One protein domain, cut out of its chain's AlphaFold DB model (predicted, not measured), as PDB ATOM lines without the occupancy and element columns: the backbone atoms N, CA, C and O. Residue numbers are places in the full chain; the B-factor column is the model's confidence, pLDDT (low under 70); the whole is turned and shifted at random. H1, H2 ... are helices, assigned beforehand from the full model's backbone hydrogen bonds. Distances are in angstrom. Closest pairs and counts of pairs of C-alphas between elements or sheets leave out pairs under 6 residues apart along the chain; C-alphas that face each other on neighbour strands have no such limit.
ATOM      1  N   SER A   2      52.894  44.335  25.653       54.75
ATOM      2  CA  SER A   2      52.716  43.775  24.301       54.75
ATOM      3  C   SER A   2      51.488  42.854  24.287       54.75
ATOM      4  O   SER A   2      51.392  41.947  25.117       54.75
ATOM      5  N   ARG A   3      50.504  43.103  23.408       66.88
ATOM      6  CA  ARG A   3      49.311  42.243  23.294       66.88
ATOM      7  C   ARG A   3      49.757  40.859  22.828       66.88
ATOM      8  O   ARG A   3      50.337  40.731  21.753       66.88
ATOM      9  N   ARG A   4      49.468  39.823  23.622       73.31
ATOM     10  CA  ARG A   4      49.775  38.431  23.268       73.31
ATOM     11  C   ARG A   4      49.076  38.087  21.953       73.31
ATOM     12  O   ARG A   4      47.850  38.038  21.898       73.31
ATOM     13  N   GLN A   5      49.855  37.879  20.897       84.44
ATOM     14  CA  GLN A   5      49.311  37.537  19.589       84.44
ATOM     15  C   GLN A   5      48.766  36.106  19.622       84.44
ATOM     16  O   GLN A   5      49.436  35.175  20.072       84.44
ATOM     17  N   HIS A   6      47.523  35.929  19.176       91.12
ATOM     18  CA  HIS A   6      46.911  34.612  19.057       91.12
ATOM     19  C   HIS A   6      47.248  34.033  17.682       91.12
ATOM     20  O   HIS A   6      46.886  34.622  16.667       91.12
ATOM     21  N   ILE A   7      47.935  32.891  17.645       93.69
ATOM     22  CA  ILE A   7      48.349  32.228  16.400       93.69
ATOM     23  C   ILE A   7      47.286  31.223  15.951       93.69
ATOM     24  O   ILE A   7      46.608  30.606  16.777       93.69
ATOM     25  N   CYS A   8      47.125  31.080  14.636       96.25
ATOM     26  CA  CYS A   8      46.263  30.076  14.021       96.25
ATOM     27  C   CYS A   8      46.565  28.657  14.535       96.25
ATOM     28  O   CYS A   8      47.718  28.257  14.672       96.25
ATOM     29  N   ASP A   9      45.520  27.864  14.769       95.69
ATOM     30  CA  ASP A   9      45.675  26.490  15.246       95.69
ATOM     31  C   ASP A   9      46.201  25.530  14.161       95.69
ATOM     32  O   ASP A   9      46.651  24.433  14.495       95.69
ATOM     33  N   VAL A  10      46.152  25.911  12.879       96.50
ATOM     34  CA  VAL A  10      46.596  25.068  11.759       96.50
ATOM     35  C   VAL A  10      48.128  24.966  11.739       96.50
ATOM     36  O   VAL A  10      48.796  25.991  11.581       96.50
ATOM     37  N   PRO A  11      48.711  23.756  11.851       95.69
ATOM     38  CA  PRO A  11      50.157  23.566  11.762       95.69
ATOM     39  C   PRO A  11      50.738  24.123  10.455       95.69
ATOM     40  O   PRO A  11      50.160  23.942   9.384       95.69
ATOM     41  N   GLY A  12      51.877  24.814  10.539       90.25
ATOM     42  CA  GLY A  12      52.517  25.459   9.384       90.25
ATOM     43  C   GLY A  12      51.868  26.780   8.944       90.25
ATOM     44  O   GLY A  12      52.252  27.346   7.915       90.25
ATOM     45  N   CYS A  13      50.884  27.285   9.692       93.19
ATOM     46  CA  CYS A  13      50.368  28.641   9.553       93.19
ATOM     47  C   CYS A  13      50.961  29.540  10.645       93.19
ATOM     48  O   CYS A  13      50.855  29.232  11.829       93.19
ATOM     49  N   THR A  14      51.560  30.660  10.247       92.19
ATOM     50  CA  THR A  14      52.144  31.659  11.159       92.19
ATOM     51  C   THR A  14      51.265  32.899  11.319       92.19
ATOM     52  O   THR A  14      51.604  33.804  12.075       92.19
ATOM     53  N   HIS A  15      50.121  32.953  10.631       93.62
ATOM     54  CA  HIS A  15      49.228  34.103  10.692       93.62
ATOM     55  C   HIS A  15      48.563  34.240  12.063       93.62
ATOM     56  O   HIS A  15      48.145  33.259  12.694       93.62
ATOM     57  N   THR A  16      48.409  35.493  12.483       94.25
ATOM     58  CA  THR A  16      47.632  35.860  13.661       94.25
ATOM     59  C   THR A  16      46.138  35.688  13.408       94.25
ATOM     60  O   THR A  16      45.662  35.713  12.272       94.25
ATOM     61  N   ARG A  17      45.383  35.538  14.488       93.94
ATOM     62  CA  ARG A  17      43.922  35.464  14.498       93.94
ATOM     63  C   ARG A  17      43.350  36.301  15.632       93.94
ATOM     64  O   ARG A  17      44.059  36.658  16.575       93.94
ATOM     65  N   GLN A  18      42.045  36.541  15.587       92.38
ATOM     66  CA  GLN A  18      41.333  37.121  16.719       92.38
ATOM     67  C   GLN A  18      41.331  36.158  17.919       92.38
ATOM     68  O   GLN A  18      41.429  34.933  17.778       92.38
ATOM     69  N   ARG A  19      41.182  36.710  19.130       91.31
ATOM     70  CA  ARG A  19      41.168  35.941  20.390       91.31
ATOM     71  C   ARG A  19      40.122  34.820  20.385       91.31
ATOM     72  O   ARG A  19      40.402  33.716  20.857       91.31
ATOM     73  N   TRP A  20      38.938  35.103  19.850       88.94
ATOM     74  CA  TRP A  20      37.793  34.189  19.813       88.94
ATOM     75  C   TRP A  20      37.855  33.180  18.656       88.94
ATOM     76  O   TRP A  20      37.285  32.098  18.755       88.94
ATOM     77  N   GLN A  21      38.602  33.472  17.591       94.38
ATOM     78  CA  GLN A  21      38.826  32.528  16.497       94.38
ATOM     79  C   GLN A  21      39.762  31.402  16.944       94.38
ATOM     80  O   GLN A  21      40.528  31.561  17.890       94.38
ATOM     81  N   ARG A  22      39.742  30.255  16.262       95.56
ATOM     82  CA  ARG A  22      40.788  29.209  16.365       95.56
ATOM     83  C   ARG A  22      41.631  29.118  15.098       95.56
ATOM     84  O   ARG A  22      42.833  28.884  15.146       95.56
ATOM     85  N   ILE A  23      40.992  29.368  13.965       96.94
ATOM     86  CA  ILE A  23      41.579  29.344  12.632       96.94
ATOM     87  C   ILE A  23      41.587  30.792  12.130       96.94
ATOM     88  O   ILE A  23      40.594  31.490  12.320       96.94
ATOM     89  N   CYS A  24      42.692  31.254  11.544       96.62
ATOM     90  CA  CYS A  24      42.756  32.592  10.947       96.62
ATOM     91  C   CYS A  24      41.898  32.688   9.675       96.62
ATOM     92  O   CYS A  24      41.589  31.671   9.044       96.62
ATOM     93  N   ASP A  25      41.600  33.913   9.251       95.75
ATOM     94  CA  ASP A  25      40.750  34.186   8.084       95.75
ATOM     95  C   ASP A  25      41.317  33.627   6.771       95.75
ATOM     96  O   ASP A  25      40.565  33.335   5.850       95.75
ATOM     97  N   LEU A  26      42.631  33.394   6.691       94.94
ATOM     98  CA  LEU A  26      43.266  32.797   5.512       94.94
ATOM     99  C   LEU A  26      43.101  31.275   5.451       94.94
ATOM    100  O   LEU A  26      42.880  30.714   4.378       94.94
ATOM    101  N   CYS A  27      43.212  30.583   6.587       96.31
ATOM    102  CA  CYS A  27      43.059  29.127   6.638       96.31
ATOM    103  C   CYS A  27      41.587  28.703   6.651       96.31
ATOM    104  O   CYS A  27      41.267  27.619   6.170       96.31
ATOM    105  N   TYR A  28      40.689  29.539   7.177       96.62
ATOM    106  CA  TYR A  28      39.268  29.225   7.292       96.62
ATOM    107  C   TYR A  28      38.599  28.863   5.949       96.62
ATOM    108  O   TYR A  28      38.020  27.781   5.864       96.62
ATOM    109  N   PRO A  29      38.696  29.651   4.862       96.31
ATOM    110  CA  PRO A  29      38.091  29.286   3.577       96.31
ATOM    111  C   PRO A  29      38.797  28.101   2.902       96.31
ATOM    112  O   PRO A  29      38.229  27.441   2.037       96.31
ATOM    113  N   GLN A  30      40.031  27.790   3.307       95.38
ATOM    114  CA  GLN A  30      40.813  26.698   2.735       95.38
ATOM    115  C   GLN A  30      40.553  25.336   3.394       95.38
ATOM    116  O   GLN A  30      41.084  24.323   2.945       95.38
ATOM    117  N   LEU A  31      39.757  25.275   4.456       96.44
ATOM    118  CA  LEU A  31      39.444  24.020   5.128       96.44
ATOM    119  C   LEU A  31      38.004  23.592   4.831       96.44
ATOM    120  O   LEU A  31      37.103  24.433   4.879       96.44
ATOM    121  N   PRO A  32      37.756  22.291   4.572       97.38
ATOM    122  CA  PRO A  32      36.400  21.761   4.493       97.38
ATOM    123  C   PRO A  32      35.613  22.062   5.771       97.38
ATOM    124  O   PRO A  32      36.168  22.007   6.873       97.38
ATOM    125  N   SER A  33      34.312  22.325   5.639       97.50
ATOM    126  CA  SER A  33      33.426  22.672   6.761       97.50
ATOM    127  C   SER A  33      33.504  21.662   7.908       97.50
ATOM    128  O   SER A  33      33.657  22.062   9.061       97.50
ATOM    129  N   ALA A  34      33.508  20.363   7.594       97.50
ATOM    130  CA  ALA A  34      33.632  19.287   8.575       97.50
ATOM    131  C   ALA A  34      34.908  19.404   9.429       97.50
ATOM    132  O   ALA A  34      34.851  19.256  10.648       97.50
ATOM    133  N   ILE A  35      36.049  19.736   8.816       97.94
ATOM    134  CA  ILE A  35      37.325  19.900   9.527       97.94
ATOM    135  C   ILE A  35      37.270  21.118  10.450       97.94
ATOM    136  O   ILE A  35      37.671  21.026  11.609       97.94
ATOM    137  N   ARG A  36      36.730  22.245   9.964       97.75
ATOM    138  CA  ARG A  36      36.596  23.478  10.762       97.75
ATOM    139  C   ARG A  36      35.722  23.243  11.987       97.75
ATOM    140  O   ARG A  36      36.146  23.526  13.105       97.75
ATOM    141  N   ASN A  37      34.537  22.681  11.768       98.00
ATOM    142  CA  ASN A  37      33.545  22.462  12.812       98.00
ATOM    143  C   ASN A  37      34.070  21.485  13.865       98.00
ATOM    144  O   ASN A  37      33.983  21.768  15.057       98.00
ATOM    145  N   ASN A  38      34.679  20.373  13.447       98.06
ATOM    146  CA  ASN A  38      35.220  19.395  14.384       98.06
ATOM    147  C   ASN A  38      36.417  19.926  15.181       98.06
ATOM    148  O   ASN A  38      36.498  19.659  16.378       98.06
ATOM    149  N   LEU A  39      37.305  20.714  14.564       97.62
ATOM    150  CA  LEU A  39      38.433  21.341  15.260       97.62
ATOM    151  C   LEU A  39      37.947  22.327  16.328       97.62
ATOM    152  O   LEU A  39      38.388  22.254  17.477       97.62
ATOM    153  N   ILE A  40      37.033  23.232  15.957       97.31
ATOM    154  CA  ILE A  40      36.482  24.249  16.864       97.31
ATOM    155  C   ILE A  40      35.717  23.574  18.008       97.31
ATOM    156  O   ILE A  40      35.947  23.899  19.174       97.31
ATOM    157  N   ARG A  41      34.868  22.592  17.685       98.06
ATOM    158  CA  ARG A  41      34.069  21.845  18.660       98.06
ATOM    159  C   ARG A  41      34.939  21.055  19.637       98.06
ATOM    160  O   ARG A  41      34.746  21.180  20.840       98.06
ATOM    161  N   ALA A  42      35.938  20.316  19.153       98.06
ATOM    162  CA  ALA A  42      36.832  19.546  20.020       98.06
ATOM    163  C   ALA A  42      37.597  20.439  21.014       98.06
ATOM    164  O   ALA A  42      37.780  20.058  22.168       98.06
ATOM    165  N   HIS A  43      38.006  21.645  20.598       97.31
ATOM    166  CA  HIS A  43      38.610  22.617  21.511       97.31
ATOM    167  C   HIS A  43      37.596  23.144  22.537       97.31
ATOM    168  O   HIS A  43      37.914  23.214  23.723       97.31
ATOM    169  N   ALA A  44      36.391  23.522  22.095       97.06
ATOM    170  CA  ALA A  44      35.338  24.034  22.974       97.06
ATOM    171  C   ALA A  44      34.934  23.013  24.054       97.06
ATOM    172  O   ALA A  44      34.817  23.365  25.223       97.06
ATOM    173  N   GLU A  45      34.829  21.738  23.679       98.06
ATOM    174  CA  GLU A  45      34.493  20.610  24.562       98.06
ATOM    175  C   GLU A  45      35.693  20.076  25.360       98.06
ATOM    176  O   GLU A  45      35.594  19.064  26.047       98.06
ATOM    177  N   LYS A  46      36.858  20.725  25.259       97.69
ATOM    178  CA  LYS A  46      38.111  20.320  25.913       97.69
ATOM    179  C   LYS A  46      38.602  18.898  25.564       97.69
ATOM    180  O   LYS A  46      39.457  18.353  26.262       97.69
ATOM    181  N   ARG A  47      38.168  18.320  24.438       98.06
ATOM    182  CA  ARG A  47      38.649  17.029  23.910       98.06
ATOM    183  C   ARG A  47      40.013  17.183  23.235       98.06
ATOM    184  O   ARG A  47      40.139  17.211  22.013       98.06
ATOM    185  N   MET A  48      41.067  17.308  24.042       97.19
ATOM    186  CA  MET A  48      42.415  17.668  23.573       97.19
ATOM    187  C   MET A  48      43.052  16.649  22.615       97.19
ATOM    188  O   MET A  48      43.848  17.032  21.754       97.19
ATOM    189  N   ALA A  49      42.737  15.357  22.747       97.88
ATOM    190  CA  ALA A  49      43.201  14.332  21.809       97.88
ATOM    191  C   ALA A  49      42.615  14.570  20.409       97.88
ATOM    192  O   ALA A  49      43.360  14.686  19.431       97.88
ATOM    193  N   ASP A  50      41.302  14.774  20.343       97.94
ATOM    194  CA  ASP A  50      40.597  15.055  19.096       97.94
ATOM    195  C   ASP A  50      41.024  16.392  18.507       97.94
ATOM    196  O   ASP A  50      41.300  16.479  17.313       97.94
ATOM    197  N   TRP A  51      41.171  17.433  19.331       98.12
ATOM    198  CA  TRP A  51      41.650  18.732  18.862       98.12
ATOM    199  C   TRP A  51      43.035  18.627  18.209       98.12
ATOM    200  O   TRP A  51      43.243  19.168  17.121       98.12
ATOM    201  N   ARG A  52      43.972  17.874  18.805       98.00
ATOM    202  CA  ARG A  52      45.289  17.606  18.198       98.00
ATOM    203  C   ARG A  52      45.176  16.819  16.890       98.00
ATOM    204  O   ARG A  52      45.882  17.149  15.936       98.00
ATOM    205  N   SER A  53      44.286  15.830  16.828       98.19
ATOM    206  CA  SER A  53      44.021  15.052  15.611       98.19
ATOM    207  C   SER A  53      43.503  15.941  14.474       98.19
ATOM    208  O   SER A  53      44.092  15.988  13.391       98.19
ATOM    209  N   TRP A  54      42.480  16.757  14.746       98.25
ATOM    210  CA  TRP A  54      41.907  17.681  13.766       98.25
ATOM    211  C   TRP A  54      42.885  18.772  13.337       98.25
ATOM    212  O   TRP A  54      42.908  19.132  12.160       98.25
ATOM    213  N   LYS A  55      43.738  19.264  14.244       97.81
ATOM    214  CA  LYS A  55      44.838  20.172  13.889       97.81
ATOM    215  C   LYS A  55      45.785  19.543  12.874       97.81
ATOM    216  O   LYS A  55      46.093  20.182  11.870       97.81
ATOM    217  N   ARG A  56      46.233  18.306  13.110       97.69
ATOM    218  CA  ARG A  56      47.117  17.590  12.176       97.69
ATOM    219  C   ARG A  56      46.452  17.445  10.808       97.69
ATOM    220  O   ARG A  56      47.041  17.846   9.809       97.69
ATOM    221  N   ARG A  57      45.188  17.010  10.786       97.56
ATOM    222  CA  ARG A  57      44.415  16.855   9.546       97.56
ATOM    223  C   ARG A  57      44.239  18.170   8.785       97.56
ATOM    224  O   ARG A  57      44.351  18.201   7.564       97.56
ATOM    225  N   ALA A  58      43.990  19.272   9.493       97.56
ATOM    226  CA  ALA A  58      43.928  20.599   8.888       97.56
ATOM    227  C   ALA A  58      45.281  21.013   8.281       97.56
ATOM    228  O   ALA A  58      45.315  21.552   7.175       97.56
ATOM    229  N   GLY A  59      46.386  20.732   8.979       96.75
ATOM    230  CA  GLY A  59      47.744  20.969   8.488       96.75
ATOM    231  C   GLY A  59      48.046  20.200   7.201       96.75
ATOM    232  O   GLY A  59      48.510  20.803   6.238       96.75
ATOM    233  N   GLU A  60      47.706  18.909   7.146       97.06
ATOM    234  CA  GLU A  60      47.857  18.064   5.947       97.06
ATOM    235  C   GLU A  60      47.129  18.654   4.731       97.06
ATOM    236  O   GLU A  60      47.707  18.755   3.652       97.06
ATOM    237  N   ILE A  61      45.882  19.106   4.905       96.00
ATOM    238  CA  ILE A  61      45.086  19.692   3.815       96.00
ATOM    239  C   ILE A  61      45.725  20.983   3.297       96.00
ATOM    240  O   ILE A  61      45.815  21.187   2.086       96.00
ATOM    241  N   ILE A  62      46.170  21.866   4.195       95.19
ATOM    242  CA  ILE A  62      46.825  23.117   3.792       95.19
ATOM    243  C   ILE A  62      48.169  22.837   3.118       95.19
ATOM    244  O   ILE A  62      48.466  23.455   2.097       95.19
ATOM    245  N   ALA A  63      48.959  21.899   3.640       93.44
ATOM    246  CA  ALA A  63      50.219  21.492   3.030       93.44
ATOM    247  C   ALA A  63      50.001  20.928   1.618       93.44
ATOM    248  O   ALA A  63      50.650  21.386   0.681       93.44
ATOM    249  N   ALA A  64      49.026  20.031   1.438       92.38
ATOM    250  CA  ALA A  64      48.676  19.473   0.132       92.38
ATOM    251  C   ALA A  64      48.224  20.557  -0.861       92.38
ATOM    252  O   ALA A  64      48.662  20.575  -2.007       92.38
ATOM    253  N   ARG A  65      47.399  21.517  -0.421       90.25
ATOM    254  CA  ARG A  65      46.972  22.645  -1.267       90.25
ATOM    255  C   ARG A  65      48.125  23.567  -1.650       90.25
ATOM    256  O   ARG A  65      48.156  24.053  -2.776       90.25
ATOM    257  N   ARG A  66      49.062  23.821  -0.732       87.88
ATOM    258  CA  ARG A  66      50.280  24.590  -1.029       87.88
ATOM    259  C   ARG A  66      51.163  23.851  -2.031       87.88
ATOM    260  O   ARG A  66      51.606  24.475  -2.986       87.88
ATOM    261  N   ALA A  67      51.348  22.543  -1.859       87.19
ATOM    262  CA  ALA A  67      52.102  21.710  -2.792       87.19
ATOM    263  C   ALA A  67      51.469  21.697  -4.193       87.19
ATOM    264  O   ALA A  67      52.180  21.843  -5.177       87.19
ATOM    265  N   ALA A  68      50.138  21.619  -4.289       85.00
ATOM    266  CA  ALA A  68      49.424  21.677  -5.568       85.00
ATOM    267  C   ALA A  68      49.524  23.043  -6.275       85.00
ATOM    268  O   ALA A  68      49.378  23.114  -7.490       85.00
ATOM    269  N   ARG A  69      49.743  24.132  -5.525       80.69
ATOM    270  CA  ARG A  69      49.943  25.484  -6.078       80.69
ATOM    271  C   ARG A  69      51.390  25.780  -6.443       80.69
ATOM    272  O   ARG A  69      51.625  26.754  -7.152       80.69
ATOM    273  N   ALA A  70      52.348  25.017  -5.920       71.31
ATOM    274  CA  ALA A  70      53.741  25.220  -6.263       71.31
ATOM    275  C   ALA A  70      53.889  24.972  -7.773       71.31
ATOM    276  O   ALA A  70      53.489  23.901  -8.238       71.31
ATOM    277  N   PRO A  71      54.406  25.942  -8.550       62.06
ATOM    278  CA  PRO A  71      54.663  25.704  -9.957       62.06
ATOM    279  C   PRO A  71      55.575  24.484 -10.057       62.06
ATOM    280  O   PRO A  71      56.595  24.399  -9.368       62.06
ATOM    281  N   SER A  72      55.187  23.515 -10.884       64.12
ATOM    282  CA  SER A  72      56.039  22.384 -11.223       64.12
ATOM    283  C   SER A  72      57.157  22.887 -12.131       64.12
ATOM    284  O   SER A  72      57.217  22.540 -13.309       64.12
ATOM    285  N   THR A  73      58.040  23.734 -11.613       60.53
ATOM    286  CA  THR A  73      59.276  24.104 -12.291       60.53
ATOM    287  C   THR A  73      60.203  22.900 -12.188       60.53
ATOM    288  O   THR A  73      61.194  22.902 -11.461       60.53
ATOM    289  N   ARG A  74      59.849  21.806 -12.875       63.03
ATOM    290  CA  ARG A  74      60.828  20.794 -13.243       63.03
ATOM    291  C   ARG A  74      61.733  21.488 -14.240       63.03
ATOM    292  O   ARG A  74      61.399  21.588 -15.414       63.03
ATOM    293  N   TRP A  75      62.827  22.034 -13.731       64.88
ATOM    294  CA  TRP A  75      63.919  22.503 -14.559       64.88
ATOM    295  C   TRP A  75      64.418  21.287 -15.335       64.88
ATOM    296  O   TRP A  75      64.960  20.352 -14.745       64.88
ATOM    297  N   THR A  76      64.132  21.232 -16.630       75.44
ATOM    298  CA  THR A  76      64.689  20.197 -17.495       75.44
ATOM    299  C   THR A  76      66.011  20.711 -18.047       75.44
ATOM    300  O   THR A  76      66.236  21.920 -18.148       75.44
ATOM    301  N   SER A  77      66.909  19.800 -18.418       75.50
ATOM    302  CA  SER A  77      68.112  20.163 -19.175       75.50
ATOM    303  C   SER A  77      67.749  20.965 -20.432       75.50
ATOM    304  O   SER A  77      68.413  21.946 -20.747       75.50
ATOM    305  N   GLN A  78      66.628  20.616 -21.071       75.56
ATOM    306  CA  GLN A  78      66.069  21.332 -22.215       75.56
ATOM    307  C   GLN A  78      65.697  22.785 -21.878       75.56
ATOM    308  O   GLN A  78      66.107  23.695 -22.589       75.56
ATOM    309  N   SER A  79      64.988  23.034 -20.767       79.56
ATOM    310  CA  SER A  79      64.591  24.398 -20.390       79.56
ATOM    311  C   SER A  79      65.780  25.264 -19.971       79.56
ATOM    312  O   SER A  79      65.750  26.476 -20.163       79.56
ATOM    313  N   ALA A  80      66.834  24.657 -19.411       77.50
ATOM    314  CA  ALA A  80      68.097  25.343 -19.137       77.50
ATOM    315  C   ALA A  80      68.825  25.733 -20.434       77.50
ATOM    316  O   ALA A  80      69.270  26.871 -20.563       77.50
ATOM    317  N   PHE A  81      68.902  24.808 -21.396       80.38
ATOM    318  CA  PHE A  81      69.540  25.039 -22.689       80.38
ATOM    319  C   PHE A  81      68.801  26.106 -23.509       80.38
ATOM    320  O   PHE A  81      69.426  27.034 -24.012       80.38
ATOM    321  N   ASP A  82      67.468  26.046 -23.573       80.00
ATOM    322  CA  ASP A  82      66.659  27.040 -24.291       80.00
ATOM    323  C   ASP A  82      66.768  28.445 -23.669       80.00
ATOM    324  O   ASP A  82      66.777  29.446 -24.387       80.00
ATOM    325  N   LEU A  83      66.899  28.543 -22.341       82.19
ATOM    326  CA  LEU A  83      67.171  29.815 -21.662       82.19
ATOM    327  C   LEU A  83      68.561  30.357 -22.034       82.19
ATOM    328  O   LEU A  83      68.710  31.551 -22.288       82.19
ATOM    329  N   GLN A  84      69.567  29.481 -22.090       81.19
ATOM    330  CA  GLN A  84      70.936  29.844 -22.449       81.19
ATOM    331  C   GLN A  84      71.036  30.301 -23.912       81.19
ATOM    332  O   GLN A  84      71.627  31.346 -24.177       81.19
ATOM    333  N   ALA A  85      70.385  29.597 -24.840       79.75
ATOM    334  CA  ALA A  85      70.326  29.970 -26.254       79.75
ATOM    335  C   ALA A  85      69.628  31.327 -26.473       79.75
ATOM    336  O   ALA A  85      70.064  32.128 -27.299       79.75
ATOM    337  N   ARG A  86      68.582  31.633 -25.686       80.06
ATOM    338  CA  ARG A  86      67.922  32.952 -25.692       80.06
ATOM    339  C   ARG A  86      68.824  34.066 -25.167       80.06
ATOM    340  O   ARG A  86      68.825  35.151 -25.734       80.06
ATOM    341  N   MET A  87      69.599  33.809 -24.112       80.31
ATOM    342  CA  MET A  87      70.552  34.790 -23.573       80.31
ATOM    343  C   MET A  87      71.698  35.095 -24.548       80.31
ATOM    344  O   MET A  87      72.221  36.204 -24.539       80.31
ATOM    345  N   LEU A  88      72.072  34.123 -25.382       84.19
ATOM    346  CA  LEU A  88      73.108  34.259 -26.411       84.19
ATOM    347  C   LEU A  88      72.581  34.837 -27.737       84.19
ATOM    348  O   LEU A  88      73.372  35.097 -28.638       84.19
ATOM    349  N   GLY A  89      71.269  35.068 -27.862       74.31
ATOM    350  CA  GLY A  89      70.658  35.638 -29.068       74.31
ATOM    351  C   GLY A  89      70.558  34.672 -30.255       74.31
ATOM    352  O   GLY A  89      70.273  35.108 -31.363       74.31
ATOM    353  N   GLU A  90      70.755  33.368 -30.045       66.12
ATOM    354  CA  GLU A  90      70.777  32.364 -31.124       66.12
ATOM    355  C   GLU A  90      69.371  31.921 -31.580       66.12
ATOM    356  O   GLU A  90      69.229  31.178 -32.551       66.12
ATOM    357  N   ARG A  91      68.315  32.375 -30.891       55.81
ATOM    358  CA  ARG A  91      66.907  32.119 -31.236       55.81
ATOM    359  C   ARG A  91      66.050  33.367 -31.024       55.81
ATOM    360  O   ARG A  91      65.616  33.643 -29.905       55.81
ATOM    361  N   THR A  92      65.787  34.079 -32.110       56.41
ATOM    362  CA  THR A  92      64.661  35.010 -32.267       56.41
ATOM    363  C   THR A  92      63.543  34.280 -33.006       56.41
ATOM    364  O   THR A  92      63.828  33.624 -34.007       56.41
ATOM    365  N   ASP A  93      62.321  34.341 -32.474       54.97
ATOM    366  CA  ASP A  93      61.101  33.935 -33.196       54.97
ATOM    367  C   ASP A  93      60.955  34.758 -34.490       54.97
ATOM    368  O   ASP A  93      61.279  35.973 -34.435       54.97
TER     369      ASP A  93
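This is residues 2 to 93 of the 93 residues of an uncharacterized protein of Sphingomonas ursincola (UniProt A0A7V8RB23). A looped head, residues 2 to 32, sits beside a helical hairpin of H1 and residues 48 to 58 of H2, and the rest of H2 leads into a thin arm that ends with H3. Residues 66 to 81 and 84 to 89 stick out free. The 92 printed residues hold three named helices, H1, H2, H3, and no named strand: all helix, with under half of the residues in named elements. The whole is extended, radius of gyration of the C-alphas 21.1 A, spanning 67 by 32 by 19 A.

Pass residues 2 to 32, where residues 6 to 7 pair antiparallel with 16 to 17. Find C-alpha 33 at (33.426, 22.672, 6.761); H1 runs from there to 44, 16.4 A. H2, residues 48 to 69, runs 31.6 A. H3, residues 77 to 87, runs 15.5 A to C-alpha 87 at (70.552, 34.790, -23.573).

Look at Ala 42 and Trp 51: their C-alphas, 5.0 A apart, are the closest where H1 and H2 touch. This hairpin runs opposite ways at a shallow tilt of 33 degrees, only just short of steep. H3 is apart from both. In H1, H2 and H3 every O i to N i+4 pair is within hydrogen-bond range.

The farthest C-alphas, Glu 45 and Glu 90, are 67.5 A apart. The printed part has no cut. The pLDDT is under 70 at residues 2 to 3, 71 to 75 and 90 to 93.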